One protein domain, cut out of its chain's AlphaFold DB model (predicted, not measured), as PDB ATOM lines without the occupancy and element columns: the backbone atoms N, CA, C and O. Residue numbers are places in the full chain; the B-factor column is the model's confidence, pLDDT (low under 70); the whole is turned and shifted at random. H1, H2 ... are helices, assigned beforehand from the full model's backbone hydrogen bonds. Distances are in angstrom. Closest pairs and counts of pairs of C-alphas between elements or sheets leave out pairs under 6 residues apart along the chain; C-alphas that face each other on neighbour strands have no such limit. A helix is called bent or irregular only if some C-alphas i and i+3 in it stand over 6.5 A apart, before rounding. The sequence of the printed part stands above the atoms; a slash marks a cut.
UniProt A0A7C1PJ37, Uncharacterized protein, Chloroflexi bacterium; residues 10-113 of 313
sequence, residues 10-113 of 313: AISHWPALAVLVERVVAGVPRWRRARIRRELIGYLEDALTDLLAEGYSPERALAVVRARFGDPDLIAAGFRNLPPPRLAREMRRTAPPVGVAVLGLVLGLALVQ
ATOM      1  N   ALA A  10      88.512  27.993  21.973       75.31
ATOM      2  CA  ALA A  10      89.417  29.121  22.190       75.31
ATOM      3  C   ALA A  10      90.358  29.382  20.997       75.31
ATOM      4  O   ALA A  10      90.901  28.443  20.404       75.31
ATOM      5  N   ILE A  11      90.618  30.656  20.689       72.88
ATOM      6  CA  ILE A  11      91.367  31.122  19.507       72.88
ATOM      7  C   ILE A  11      92.806  30.587  19.416       72.88
ATOM      8  O   ILE A  11      93.388  30.579  18.331       72.88
ATOM      9  N   SER A  12      93.363  30.054  20.508       73.38
ATOM     10  CA  SER A  12      94.619  29.287  20.512       73.38
ATOM     11  C   SER A  12      94.620  28.102  19.536       73.38
ATOM     12  O   SER A  12      95.670  27.761  19.000       73.38
ATOM     13  N   HIS A  13      93.456  27.503  19.274       82.62
ATOM     14  CA  HIS A  13      93.283  26.404  18.316       82.62
ATOM     15  C   HIS A  13      93.145  26.898  16.864       82.62
ATOM     16  O   HIS A  13      93.209  26.106  15.927       82.62
ATOM     17  N   TRP A  14      93.000  28.214  16.664       84.00
ATOM     18  CA  TRP A  14      92.744  28.860  15.379       84.00
ATOM     19  C   TRP A  14      93.853  29.872  15.047       84.00
ATOM     20  O   TRP A  14      93.604  31.082  15.027       84.00
ATOM     21  N   PRO A  15      95.082  29.424  14.707       88.75
ATOM     22  CA  PRO A  15      96.178  30.328  14.326       88.75
ATOM     23  C   PRO A  15      95.798  31.238  13.145       88.75
ATOM     24  O   PRO A  15      96.231  32.388  13.054       88.75
ATOM     25  N   ALA A  16      94.898  30.758  12.283       85.88
ATOM     26  CA  ALA A  16      94.272  31.502  11.199       85.88
ATOM     27  C   ALA A  16      93.463  32.744  11.643       85.88
ATOM     28  O   ALA A  16      93.368  33.698  10.862       85.88
ATOM     29  N   LEU A  17      92.890  32.744  12.852       87.50
ATOM     30  CA  LEU A  17      92.217  33.893  13.470       87.50
ATOM     31  C   LEU A  17      93.197  34.739  14.292       87.50
ATOM     32  O   LEU A  17      93.144  35.962  14.214       87.50
ATOM     33  N   ALA A  18      94.145  34.116  15.001       89.62
ATOM     34  CA  ALA A  18      95.168  34.837  15.764       89.62
ATOM     35  C   ALA A  18      95.978  35.817  14.886       89.62
ATOM     36  O   ALA A  18      96.168  36.974  15.259       89.62
ATOM     37  N   VAL A  19      96.377  35.399  13.675       92.56
ATOM     38  CA  VAL A  19      97.060  36.272  12.696       92.56
ATOM     39  C   VAL A  19      96.180  37.450  12.248       92.56
ATOM     40  O   VAL A  19      96.682  38.559  12.068       92.56
ATOM     41  N   LEU A  20      94.870  37.238  12.087       88.81
ATOM     42  CA  LEU A  20      93.912  38.282  11.706       88.81
ATOM     43  C   LEU A  20      93.741  39.309  12.837       88.81
ATOM     44  O   LEU A  20      93.830  40.512  12.586       88.81
ATOM     45  N   VAL A  21      93.584  38.845  14.083       90.56
ATOM     46  CA  VAL A  21      93.501  39.712  15.270       90.56
ATOM     47  C   VAL A  21      94.765  40.558  15.415       90.56
ATOM     48  O   VAL A  21      94.664  41.771  15.598       90.56
ATOM     49  N   GLU A  22      95.956  39.969  15.283       93.88
ATOM     50  CA  GLU A  22      97.205  40.718  15.455       93.88
ATOM     51  C   GLU A  22      97.473  41.736  14.336       93.88
ATOM     52  O   GLU A  22      97.991  42.814  14.635       93.88
ATOM     53  N   ARG A  23      97.046  41.487  13.087       90.25
ATOM     54  CA  ARG A  23      97.090  42.507  12.015       90.25
ATOM     55  C   ARG A  23      96.224  43.722  12.355       90.25
ATOM     56  O   ARG A  23      96.708  44.852  12.286       90.25
ATOM     57  N   VAL A  24      94.995  43.507  12.833       83.81
ATOM     58  CA  VAL A  24      94.128  44.606  13.297       83.81
ATOM     59  C   VAL A  24      94.749  45.334  14.493       83.81
ATOM     60  O   VAL A  24      94.879  46.561  14.491       83.81
ATOM     61  N   VAL A  25      95.181  44.588  15.513       91.69
ATOM     62  CA  VAL A  25      95.742  45.127  16.763       91.69
ATOM     63  C   VAL A  25      97.069  45.866  16.534       91.69
ATOM     64  O   VAL A  25      97.380  46.799  17.281       91.69
ATOM     65  N   ALA A  26      97.819  45.559  15.470       89.94
ATOM     66  CA  ALA A  26      98.982  46.342  15.056       89.94
ATOM     67  C   ALA A  26      98.612  47.793  14.677       89.94
ATOM     68  O   ALA A  26      99.326  48.720  15.070       89.94
ATOM     69  N   GLY A  27      97.475  48.017  14.008       81.88
ATOM     70  CA  GLY A  27      96.959  49.364  13.716       81.88
ATOM     71  C   GLY A  27      96.400  50.106  14.936       81.88
ATOM     72  O   GLY A  27      96.380  51.335  14.966       81.88
ATOM     73  N   VAL A  28      95.983  49.380  15.976       86.06
ATOM     74  CA  VAL A  28      95.394  49.969  17.187       86.06
ATOM     75  C   VAL A  28      96.455  50.715  18.021       86.06
ATOM     76  O   VAL A  28      97.513  50.150  18.322       86.06
ATOM     77  N   PRO A  29      96.186  51.955  18.486       84.62
ATOM     78  CA  PRO A  29      97.064  52.674  19.410       84.62
ATOM     79  C   PRO A  29      97.367  51.870  20.684       84.62
ATOM     80  O   PRO A  29      96.460  51.286  21.280       84.62
ATOM     81  N   ARG A  30      98.631  51.864  21.146       90.06
ATOM     82  CA  ARG A  30      99.126  50.979  22.234       90.06
ATOM     83  C   ARG A  30      98.204  50.912  23.465       90.06
ATOM     84  O   ARG A  30      97.928  49.824  23.954       90.06
ATOM     85  N   TRP A  31      97.669  52.054  23.903       84.12
ATOM     86  CA  TRP A  31      96.769  52.194  25.061       84.12
ATOM     87  C   TRP A  31      95.374  51.554  24.895       84.12
ATOM     88  O   TRP A  31      94.669  51.379  25.885       84.12
ATOM     89  N   ARG A  32      94.967  51.189  23.671       82.56
ATOM     90  CA  ARG A  32      93.733  50.433  23.375       82.56
ATOM     91  C   ARG A  32      93.971  48.967  23.018       82.56
ATOM     92  O   ARG A  32      93.026  48.191  23.139       82.56
ATOM     93  N   ARG A  33      95.188  48.571  22.613       89.81
ATOM     94  CA  ARG A  33      95.482  47.230  22.057       89.81
ATOM     95  C   ARG A  33      94.926  46.084  22.902       89.81
ATOM     96  O   ARG A  33      94.194  45.261  22.377       89.81
ATOM     97  N   ALA A  34      95.199  46.069  24.207       84.75
ATOM     98  CA  ALA A  34      94.741  45.002  25.102       84.75
ATOM     99  C   ALA A  34      93.207  44.931  25.272       84.75
ATOM    100  O   ALA A  34      92.672  43.861  25.548       84.75
ATOM    101  N   ARG A  35      92.489  46.051  25.098       83.00
ATOM    102  CA  ARG A  35      91.019  46.066  25.106       83.00
ATOM    103  C   ARG A  35      90.474  45.554  23.772       83.00
ATOM    104  O   ARG A  35      89.766  44.555  23.774       83.00
ATOM    105  N   ILE A  36      90.882  46.176  22.663       80.50
ATOM    106  CA  ILE A  36      90.406  45.824  21.316       80.50
ATOM    107  C   ILE A  36      90.749  44.365  20.975       80.50
ATOM    108  O   ILE A  36      89.906  43.668  20.433       80.50
ATOM    109  N   ARG A  37      91.927  43.856  21.371       89.00
ATOM    110  CA  ARG A  37      92.285  42.435  21.218       89.00
ATOM    111  C   ARG A  37      91.260  41.509  21.881       89.00
ATOM    112  O   ARG A  37      90.849  40.546  21.253       89.00
ATOM    113  N   ARG A  38      90.839  41.786  23.124       78.88
ATOM    114  CA  ARG A  38      89.855  40.945  23.835       78.88
ATOM    115  C   ARG A  38      88.458  41.041  23.222       78.88
ATOM    116  O   ARG A  38      87.803  40.020  23.083       78.88
ATOM    117  N   GLU A  39      88.037  42.241  22.827       80.31
ATOM    118  CA  GLU A  39      86.742  42.464  22.165       80.31
ATOM    119  C   GLU A  39      86.680  41.769  20.789       80.31
ATOM    120  O   GLU A  39      85.667  41.161  20.458       80.31
ATOM    121  N   LEU A  40      87.778  41.782  20.021       81.19
ATOM    122  CA  LEU A  40      87.899  41.048  18.755       81.19
ATOM    123  C   LEU A  40      87.973  39.529  18.946       81.19
ATOM    124  O   LEU A  40      87.374  38.807  18.160       81.19
ATOM    125  N   ILE A  41      88.701  39.047  19.961       83.62
ATOM    126  CA  ILE A  41      88.793  37.611  20.267       83.62
ATOM    127  C   ILE A  41      87.406  37.057  20.597       83.62
ATOM    128  O   ILE A  41      86.969  36.146  19.904       83.62
ATOM    129  N   GLY A  42      86.684  37.673  21.544       78.19
ATOM    130  CA  GLY A  42      85.332  37.238  21.909       78.19
ATOM    131  C   GLY A  42      84.382  37.227  20.711       78.19
ATOM    132  O   GLY A  42      83.809  36.192  20.404       78.19
ATOM    133  N   TYR A  43      84.316  38.321  19.941       80.88
ATOM    134  CA  TYR A  43      83.461  38.389  18.747       80.88
ATOM    135  C   TYR A  43      83.756  37.289  17.706       80.88
ATOM    136  O   TYR A  43      82.839  36.784  17.059       80.88
ATOM    137  N   LEU A  44      85.027  36.921  17.522       83.06
ATOM    138  CA  LEU A  44      85.431  35.873  16.581       83.06
ATOM    139  C   LEU A  44      85.198  34.459  17.138       83.06
ATOM    140  O   LEU A  44      84.887  33.562  16.359       83.06
ATOM    141  N   GLU A  45      85.329  34.257  18.451       83.75
ATOM    142  CA  GLU A  45      85.003  33.000  19.139       83.75
ATOM    143  C   GLU A  45      83.484  32.760  19.160       83.75
ATOM    144  O   GLU A  45      83.042  31.665  18.807       83.75
ATOM    145  N   ASP A  46      82.688  33.790  19.458       79.31
ATOM    146  CA  ASP A  46      81.222  33.779  19.385       79.31
ATOM    147  C   ASP A  46      80.761  33.445  17.956       79.31
ATOM    148  O   ASP A  46      80.073  32.452  17.735       79.31
ATOM    149  N   ALA A  47      81.217  34.207  16.952       80.75
ATOM    150  CA  ALA A  47      80.805  34.019  15.559       80.75
ATOM    151  C   ALA A  47      81.254  32.674  14.951       80.75
ATOM    152  O   ALA A  47      80.621  32.185  14.013       80.75
ATOM    153  N   LEU A  48      82.341  32.076  15.454       85.62
ATOM    154  CA  LEU A  48      82.749  30.722  15.076       85.62
ATOM    155  C   LEU A  48      81.886  29.664  15.782       85.62
ATOM    156  O   LEU A  48      81.528  28.667  15.160       85.62
ATOM    157  N   THR A  49      81.523  29.893  17.046       83.25
ATOM    158  CA  THR A  49      80.638  29.013  17.825       83.25
ATOM    159  C   THR A  49      79.229  28.975  17.226       83.25
ATOM    160  O   THR A  49      78.701  27.880  17.040       83.25
ATOM    161  N   ASP A  50      78.677  30.131  16.828       78.94
ATOM    162  CA  ASP A  50      77.424  30.254  16.064       78.94
ATOM    163  C   ASP A  50      77.447  29.328  14.829       78.94
ATOM    164  O   ASP A  50      76.599  28.451  14.673       78.94
ATOM    165  N   LEU A  51      78.470  29.459  13.974       84.62
ATOM    166  CA  LEU A  51      78.577  28.706  12.715       84.62
ATOM    167  C   LEU A  51      78.827  27.202  12.914       84.62
ATOM    168  O   LEU A  51      78.355  26.386  12.122       84.62
ATOM    169  N   LEU A  52      79.552  26.812  13.965       89.12
ATOM    170  CA  LEU A  52      79.714  25.403  14.332       89.12
ATOM    171  C   LEU A  52      78.393  24.808  14.856       89.12
ATOM    172  O   LEU A  52      78.091  23.654  14.555       89.12
ATOM    173  N   ALA A  53      77.577  25.591  15.571       84.69
ATOM    174  CA  ALA A  53      76.236  25.189  15.999       84.69
ATOM    175  C   ALA A  53      75.229  25.136  14.829       84.69
ATOM    176  O   ALA A  53      74.369  24.258  14.810       84.69
ATOM    177  N   GLU A  54      75.386  25.995  13.812       87.88
ATOM    178  CA  GLU A  54      74.701  25.898  12.509       87.88
ATOM    179  C   GLU A  54      75.140  24.661  11.680       87.88
ATOM    180  O   GLU A  54      74.578  24.400  10.616       87.88
ATOM    181  N   GLY A  55      76.131  23.882  12.136       92.75
ATOM    182  CA  GLY A  55      76.569  22.637  11.492       92.75
ATOM    183  C   GLY A  55      77.585  22.807  10.355       92.75
ATOM    184  O   GLY A  55      77.776  21.883   9.560       92.75
ATOM    185  N   TYR A  56      78.256  23.958  10.249       91.50
ATOM    186  CA  TYR A  56      79.345  24.145   9.285       91.50
ATOM    187  C   TYR A  56      80.573  23.318   9.690       91.50
ATOM    188  O   TYR A  56      80.903  23.219  10.872       91.50
ATOM    189  N   SER A  57      81.321  22.790   8.710       94.25
ATOM    190  CA  SER A  57      82.661  22.255   9.001       94.25
ATOM    191  C   SER A  57      83.573  23.381   9.514       94.25
ATOM    192  O   SER A  57      83.384  24.535   9.107       94.25
ATOM    193  N   PRO A  58      84.575  23.103  10.366       91.62
ATOM    194  CA  PRO A  58      85.369  24.163  10.984       91.62
ATOM    195  C   PRO A  58      86.151  25.013   9.973       91.62
ATOM    196  O   PRO A  58      86.305  26.218  10.157       91.62
ATOM    197  N   GLU A  59      86.577  24.420   8.857       91.88
ATOM    198  CA  GLU A  59      87.251  25.105   7.748       91.88
ATOM    199  C   GLU A  59      86.292  26.067   7.037       91.88
ATOM    200  O   GLU A  59      86.662  27.197   6.706       91.88
ATOM    201  N   ARG A  60      85.039  25.638   6.826       90.88
ATOM    202  CA  ARG A  60      83.999  26.450   6.187       90.88
ATOM    203  C   ARG A  60      83.510  27.556   7.120       90.88
ATOM    204  O   ARG A  60      83.330  28.681   6.660       90.88
ATOM    205  N   ALA A  61      83.360  27.272   8.413       89.31
ATOM    206  CA  ALA A  61      83.058  28.265   9.438       89.31
ATOM    207  C   ALA A  61      84.160  29.339   9.491       89.31
ATOM    208  O   ALA A  61      83.872  30.523   9.337       89.31
ATOM    209  N   LEU A  62      85.433  28.936   9.567       88.50
ATOM    210  CA  LEU A  62      86.595  29.830   9.520       88.50
ATOM    211  C   LEU A  62      86.643  30.687   8.240       88.50
ATOM    212  O   LEU A  62      86.957  31.879   8.307       88.50
ATOM    213  N   ALA A  63      86.323  30.108   7.079       86.69
ATOM    214  CA  ALA A  63      86.240  30.842   5.816       86.69
ATOM    215  C   ALA A  63      85.109  31.889   5.830       86.69
ATOM    216  O   ALA A  63      85.328  33.031   5.423       86.69
ATOM    217  N   VAL A  64      83.930  31.536   6.356       83.69
ATOM    218  CA  VAL A  64      82.787  32.452   6.503       83.69
ATOM    219  C   VAL A  64      83.086  33.565   7.513       83.69
ATOM    220  O   VAL A  64      82.798  34.721   7.214       83.69
ATOM    221  N   VAL A  65      83.720  33.272   8.656       82.50
ATOM    222  CA  VAL A  65      84.158  34.293   9.630       82.50
ATOM    223  C   VAL A  65      85.119  35.285   8.972       82.50
ATOM    224  O   VAL A  65      84.906  36.492   9.059       82.50
ATOM    225  N   ARG A  66      86.136  34.798   8.247       82.81
ATOM    226  CA  ARG A  66      87.090  35.655   7.518       82.81
ATOM    227  C   ARG A  66      86.405  36.521   6.455       82.81
ATOM    228  O   ARG A  66      86.666  37.719   6.398       82.81
ATOM    229  N   ALA A  67      85.498  35.949   5.662       78.50
ATOM    230  CA  ALA A  67      84.745  36.687   4.645       78.50
ATOM    231  C   ALA A  67      83.765  37.717   5.245       78.50
ATOM    232  O   ALA A  67      83.583  38.793   4.678       78.50
ATOM    233  N   ARG A  68      83.156  37.422   6.405       76.50
ATOM    234  CA  ARG A  68      82.305  38.362   7.158       76.50
ATOM    235  C   ARG A  68      83.118  39.490   7.808       76.50
ATOM    236  O   ARG A  68      82.612  40.604   7.889       76.50
ATOM    237  N   PHE A  69      84.348  39.216   8.250       78.81
ATOM    238  CA  PHE A  69      85.222  40.188   8.918       78.81
ATOM    239  C   PHE A  69      85.897  41.179   7.954       78.81
ATOM    240  O   PHE A  69      86.155  42.317   8.333       78.81
ATOM    241  N   GLY A  70      86.159  40.778   6.706       79.88
ATOM    242  CA  GLY A  70      86.782  41.644   5.701       79.88
ATOM    243  C   GLY A  70      88.293  41.835   5.890       79.88
ATOM    244  O   GLY A  70      88.966  41.031   6.539       79.88
ATOM    245  N   ASP A  71      88.844  42.885   5.274       78.75
ATOM    246  CA  ASP A  71      90.290  43.136   5.242       78.75
ATOM    247  C   ASP A  71      90.813  43.676   6.598       78.75
ATOM    248  O   ASP A  71      90.447  44.787   7.010       78.75
ATOM    249  N   PRO A  72      91.699  42.935   7.301       78.25
ATOM    250  CA  PRO A  72      92.231  43.360   8.589       78.25
ATOM    251  C   PRO A  72      93.136  44.597   8.498       78.25
ATOM    252  O   PRO A  72      93.248  45.323   9.486       78.25
ATOM    253  N   ASP A  73      93.759  44.873   7.352       78.44
ATOM    254  CA  ASP A  73      94.683  45.994   7.178       78.44
ATOM    255  C   ASP A  73      93.927  47.309   6.899       78.44
ATOM    256  O   ASP A  73      94.351  48.372   7.373       78.44
ATOM    257  N   LEU A  74      92.767  47.241   6.225       69.75
ATOM    258  CA  LEU A  74      91.808  48.356   6.130       69.75
ATOM    259  C   LEU A  74      91.209  48.684   7.504       69.75
ATOM    260  O   LEU A  74      91.179  49.846   7.916       69.75
ATOM    261  N   ILE A  75      90.811  47.662   8.266       70.50
ATOM    262  CA  ILE A  75      90.337  47.836   9.645       70.50
ATOM    263  C   ILE A  75      91.455  48.438  10.522       70.50
ATOM    264  O   ILE A  75      91.227  49.409  11.251       70.50
ATOM    265  N   ALA A  76      92.696  47.960  10.386       74.62
ATOM    266  CA  ALA A  76      93.875  48.537  11.036       74.62
ATOM    267  C   ALA A  76      94.165  49.988  10.599       74.62
ATOM    268  O   ALA A  76      94.736  50.759  11.372       74.62
ATOM    269  N   ALA A  77      93.816  50.392   9.372       71.50
ATOM    270  CA  ALA A  77      93.889  51.788   8.931       71.50
ATOM    271  C   ALA A  77      92.858  52.663   9.661       71.50
ATOM    272  O   ALA A  77      93.221  53.724  10.171       71.50
ATOM    273  N   GLY A  78      91.623  52.181   9.825       70.38
ATOM    274  CA  GLY A  78      90.585  52.871  10.597       70.38
ATOM    275  C   GLY A  78      91.001  53.187  12.040       70.38
ATOM    276  O   GLY A  78      90.811  54.308  12.515       70.38
ATOM    277  N   PHE A  79      91.652  52.243  12.729       74.81
ATOM    278  CA  PHE A  79      92.132  52.459  14.102       74.81
ATOM    279  C   PHE A  79      93.328  53.422  14.226       74.81
ATOM    280  O   PHE A  79      93.508  54.012  15.297       74.81
ATOM    281  N   ARG A  80      94.136  53.611  13.171       73.06
ATOM    282  CA  ARG A  80      95.330  54.483  13.204       73.06
ATOM    283  C   ARG A  80      94.980  55.968  13.345       73.06
ATOM    284  O   ARG A  80      95.728  56.699  13.989       73.06
ATOM    285  N   ASN A  81      93.827  56.391  12.829       68.31
ATOM    286  CA  ASN A  81      93.394  57.795  12.805       68.31
ATOM    287  C   ASN A  81      92.638  58.245  14.076       68.31
ATOM    288  O   ASN A  81      92.016  59.306  14.092       68.31
ATOM    289  N   LEU A  82      92.652  57.447  15.151       65.19
ATOM    290  CA  LEU A  82      91.906  57.750  16.375       65.19
ATOM    291  C   LEU A  82      92.642  58.759  17.277       65.19
ATOM    292  O   LEU A  82      93.812  58.537  17.608       65.19
ATOM    293  N   PRO A  83      91.967  59.821  17.765       64.19
ATOM    294  CA  PRO A  83      92.609  60.844  18.585       64.19
ATOM    295  C   PRO A  83      93.142  60.271  19.915       64.19
ATOM    296  O   PRO A  83      92.491  59.424  20.544       64.19
ATOM    297  N   PRO A  84      94.316  60.735  20.389       71.88
ATOM    298  CA  PRO A  84      94.906  60.275  21.643       71.88
ATOM    299  C   PRO A  84      94.024  60.648  22.849       71.88
ATOM    300  O   PRO A  84      93.278  61.626  22.800       71.88
ATOM    301  N   PRO A  85      94.115  59.926  23.980       65.69
ATOM    302  CA  PRO A  85      93.113  59.997  25.044       65.69
ATOM    303  C   PRO A  85      93.119  61.320  25.822       65.69
ATOM    304  O   PRO A  85      92.155  61.597  26.528       65.69
ATOM    305  N   ARG A  86      94.174  62.143  25.702       64.69
ATOM    306  CA  ARG A  86      94.165  63.538  26.175       64.69
ATOM    307  C   ARG A  86      93.267  64.389  25.279       64.69
ATOM    308  O   ARG A  86      92.236  64.850  25.744       64.69
ATOM    309  N   LEU A  87      93.575  64.446  23.985       59.34
ATOM    310  CA  LEU A  87      92.819  65.194  22.977       59.34
ATOM    311  C   LEU A  87      91.348  64.727  22.900       59.34
ATOM    312  O   LEU A  87      90.443  65.545  22.826       59.34
ATOM    313  N   ALA A  88      91.071  63.430  23.072       56.06
ATOM    314  CA  ALA A  88      89.704  62.904  23.168       56.06
ATOM    315  C   ALA A  88      88.960  63.262  24.479       56.06
ATOM    316  O   ALA A  88      87.731  63.243  24.502       56.06
ATOM    317  N   ARG A  89      89.661  63.582  25.580       60.91
ATOM    318  CA  ARG A  89      89.062  64.188  26.795       60.91
ATOM    319  C   ARG A  89      88.885  65.699  26.641       60.91
ATOM    320  O   ARG A  89      87.961  66.257  27.217       60.91
ATOM    321  N   GLU A  90      89.759  66.334  25.875       52.75
ATOM    322  CA  GLU A  90      89.759  67.768  25.584       52.75
ATOM    323  C   GLU A  90      88.598  68.127  24.652       52.75
ATOM    324  O   GLU A  90      87.763  68.946  25.011       52.75
ATOM    325  N   MET A  91      88.421  67.381  23.554       47.06
ATOM    326  CA  MET A  91      87.233  67.458  22.695       47.06
ATOM    327  C   MET A  91      85.932  67.176  23.460       47.06
ATOM    328  O   MET A  91      84.917  67.777  23.150       47.06
ATOM    329  N   ARG A  92      85.939  66.322  24.497       52.25
ATOM    330  CA  ARG A  92      84.773  66.122  25.391       52.25
ATOM    331  C   ARG A  92      84.498  67.297  26.340       52.25
ATOM    332  O   ARG A  92      83.471  67.282  27.010       52.25
ATOM    333  N   ARG A  93      85.415  68.262  26.452       51.25
ATOM    334  CA  ARG A  93      85.272  69.487  27.258       51.25
ATOM    335  C   ARG A  93      84.983  70.723  26.406       51.25
ATOM    336  O   ARG A  93      84.378  71.654  26.920       51.25
ATOM    337  N   THR A  94      85.417  70.745  25.144       38.25
ATOM    338  CA  THR A  94      85.324  71.925  24.262       38.25
ATOM    339  C   THR A  94      84.438  71.739  23.028       38.25
ATOM    340  O   THR A  94      84.124  72.728  22.372       38.25
ATOM    341  N   ALA A  95      84.004  70.516  22.708       33.97
ATOM    342  CA  ALA A  95      83.118  70.226  21.583       33.97
ATOM    343  C   ALA A  95      81.911  69.360  22.012       33.97
ATOM    344  O   ALA A  95      82.014  68.578  22.961       33.97
ATOM    345  N   PRO A  96      80.760  69.458  21.315       37.00
ATOM    346  CA  PRO A  96      79.635  68.544  21.521       37.00
ATOM    347  C   PRO A  96      80.036  67.075  21.241       37.00
ATOM    348  O   PRO A  96      81.012  66.828  20.527       37.00
ATOM    349  N   PRO A  97      79.310  66.076  21.788       40.47
ATOM    350  CA  PRO A  97      79.824  64.720  22.053       40.47
ATOM    351  C   PRO A  97      79.976  63.767  20.837       40.47
ATOM    352  O   PRO A  97      79.746  62.565  20.937       40.47
ATOM    353  N   VAL A  98      80.454  64.263  19.694       38.50
ATOM    354  CA  VAL A  98      80.650  63.510  18.437       38.50
ATOM    355  C   VAL A  98      81.716  62.399  18.553       38.50
ATOM    356  O   VAL A  98      81.641  61.372  17.878       38.50
ATOM    357  N   GLY A  99      82.710  62.569  19.433       29.59
ATOM    358  CA  GLY A  99      83.956  61.782  19.484       29.59
ATOM    359  C   GLY A  99      83.873  60.305  19.916       29.59
ATOM    360  O   GLY A  99      84.893  59.742  20.315       29.59
ATOM    361  N   VAL A 100      82.695  59.672  19.884       37.50
ATOM    362  CA  VAL A 100      82.517  58.226  20.144       37.50
ATOM    363  C   VAL A 100      81.842  57.514  18.969       37.50
ATOM    364  O   VAL A 100      82.312  56.447  18.580       37.50
ATOM    365  N   ALA A 101      80.826  58.124  18.347       33.09
ATOM    366  CA  ALA A 101      80.121  57.556  17.190       33.09
ATOM    367  C   ALA A 101      81.064  57.253  16.009       33.09
ATOM    368  O   ALA A 101      80.924  56.225  15.345       33.09
ATOM    369  N   VAL A 102      82.094  58.089  15.817       34.81
ATOM    370  CA  VAL A 102      83.135  57.922  14.787       34.81
ATOM    371  C   VAL A 102      83.808  56.542  14.839       34.81
ATOM    372  O   VAL A 102      84.183  56.020  13.796       34.81
ATOM    373  N   LEU A 103      83.935  55.909  16.012       34.81
ATOM    374  CA  LEU A 103      84.582  54.596  16.119       34.81
ATOM    375  C   LEU A 103      83.741  53.472  15.492       34.81
ATOM    376  O   LEU A 103      84.289  52.628  14.788       34.81
ATOM    377  N   GLY A 104      82.423  53.480  15.724       35.62
ATOM    378  CA  GLY A 104      81.499  52.543  15.077       35.62
ATOM    379  C   GLY A 104      81.347  52.846  13.587       35.62
ATOM    380  O   GLY A 104      81.397  51.935  12.765       35.62
ATOM    381  N   LEU A 105      81.267  54.136  13.239       34.84
ATOM    382  CA  LEU A 105      81.174  54.603  11.856       34.84
ATOM    383  C   LEU A 105      82.382  54.157  11.016       34.84
ATOM    384  O   LEU A 105      82.198  53.626   9.928       34.84
ATOM    385  N   VAL A 106      83.609  54.326  11.519       35.69
ATOM    386  CA  VAL A 106      84.840  53.940  10.804       35.69
ATOM    387  C   VAL A 106      84.956  52.423  10.643       35.69
ATOM    388  O   VAL A 106      85.376  51.965   9.582       35.69
ATOM    389  N   LEU A 107      84.550  51.637  11.647       35.62
ATOM    390  CA  LEU A 107      84.566  50.174  11.548       35.62
ATOM    391  C   LEU A 107      83.542  49.673  10.512       35.62
ATOM    392  O   LEU A 107      83.882  48.856   9.658       35.62
ATOM    393  N   GLY A 108      82.321  50.220  10.533       33.31
ATOM    394  CA  GLY A 108      81.284  49.918   9.544       33.31
ATOM    395  C   GLY A 108      81.654  50.366   8.125       33.31
ATOM    396  O   GLY A 108      81.456  49.618   7.173       33.31
ATOM    397  N   LEU A 109      82.254  51.550   7.967       31.69
ATOM    398  CA  LEU A 109      82.637  52.077   6.654       31.69
ATOM    399  C   LEU A 109      83.779  51.270   6.010       31.69
ATOM    400  O   LEU A 109      83.752  51.045   4.800       31.69
ATOM    401  N   ALA A 110      84.740  50.779   6.804       31.36
ATOM    402  CA  ALA A 110      85.792  49.878   6.323       31.36
ATOM    403  C   ALA A 110      85.219  48.532   5.831       31.36
ATOM    404  O   ALA A 110      85.581  48.065   4.751       31.36
ATOM    405  N   LEU A 111      84.266  47.958   6.578       38.44
ATOM    406  CA  LEU A 111      83.521  46.752   6.190       38.44
ATOM    407  C   LEU A 111      82.675  46.942   4.915       38.44
ATOM    408  O   LEU A 111      82.476  45.986   4.165       38.44
ATOM    409  N   VAL A 112      82.194  48.161   4.646       35.78
ATOM    410  CA  VAL A 112      81.430  48.488   3.430       35.78
ATOM    411  C   VAL A 112      82.337  48.680   2.210       35.78
ATOM    412  O   VAL A 112      82.023  48.147   1.147       35.78
ATOM    413  N   GLN A 113      83.468  49.390   2.321       34.91
ATOM    414  CA  GLN A 113      84.332  49.623   1.150       34.91
ATOM    415  C   GLN A 113      84.998  48.342   0.625       34.91
ATOM    416  O   GLN A 113      85.158  48.203  -0.584       34.91
TER     417      GLN A 113
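Overview. This is residues 10 to 113 of the 313 residues of an uncharacterized protein of Chloroflexi bacterium (UniProt A0A7C1PJ37). The model is a rod of helices in which H1 and the long H2 form a helical hairpin, H3 packs on the later part of H2, H4 packs on H1, and H6 packs on H4. H5 lies beyond the others towards one end and touches no helix; residues 93 to 98 stick out there. The printed part has 104 residues with six named helices, H1 to H6 in order, and no named strand: all helix. It is only just loose, close to compact, with a radius of gyration of the C-alphas of 15.7 A and spans of 52 by 24 by 21 A.

Arrangement. H1, residues 15 to 27, touches H2, residues 30 to 53, with residues 33 to 44 of H2 alone; the closest C-alphas, of Val 25 and Arg 33, are 5.7 A apart, at a shallow tilt of 32 degrees, opposite ways. Residues 44 to 52 of H2 alone touch H3, residues 58 to 69, at a steep tilt of 49 degrees, closest at C-alphas of Leu 51 and Ala 61, 5.6 A. H4, residues 72 to 80, meets H3 only through their link but touches H1, closest at C-alphas of Gly 27 and Ala 76, 4.2 A, at a shallow tilt of 27 degrees, the same way. H5, residues 87 to 94, is apart from H4. H6, residues 101 to 113, touches H4 with residues 106 to 111 alone, closest at C-alphas of Gly 78 and Val 106, 5.8 A, at a shallow tilt of 28 degrees, opposite ways. Helix packing is mostly aligned, 3 of 4 pairs being at a shallow tilt. Every O i to N i+4 pair is within hydrogen-bond range in H3, H4 and H6, against 7 of 9 in H1, 17 of 20 in H2 and 3 of 4 in H5.

Along the chain. H1 begins at C-alpha 15 (96.178, 30.328, 14.326) and spans 19.1 A. H2 spans 35.0 A and is irregular, with C-alphas 31 and 34 7.5 A apart. H3 spans 16.2 A, H4 12.4 A and H5 10.2 A. H6 spans 18.4 A and ends at C-alpha 113 (84.332, 49.623, 1.150).

Size, cuts and confidence. The C-alphas farthest apart, of Ser 57 and Thr 94, are 52.0 A apart. The printed part has no cut and no long link. Mean pLDDT of the printed part is 71.2; residue 74, residues 81 to 83 and residues 85 to 113 are under 70.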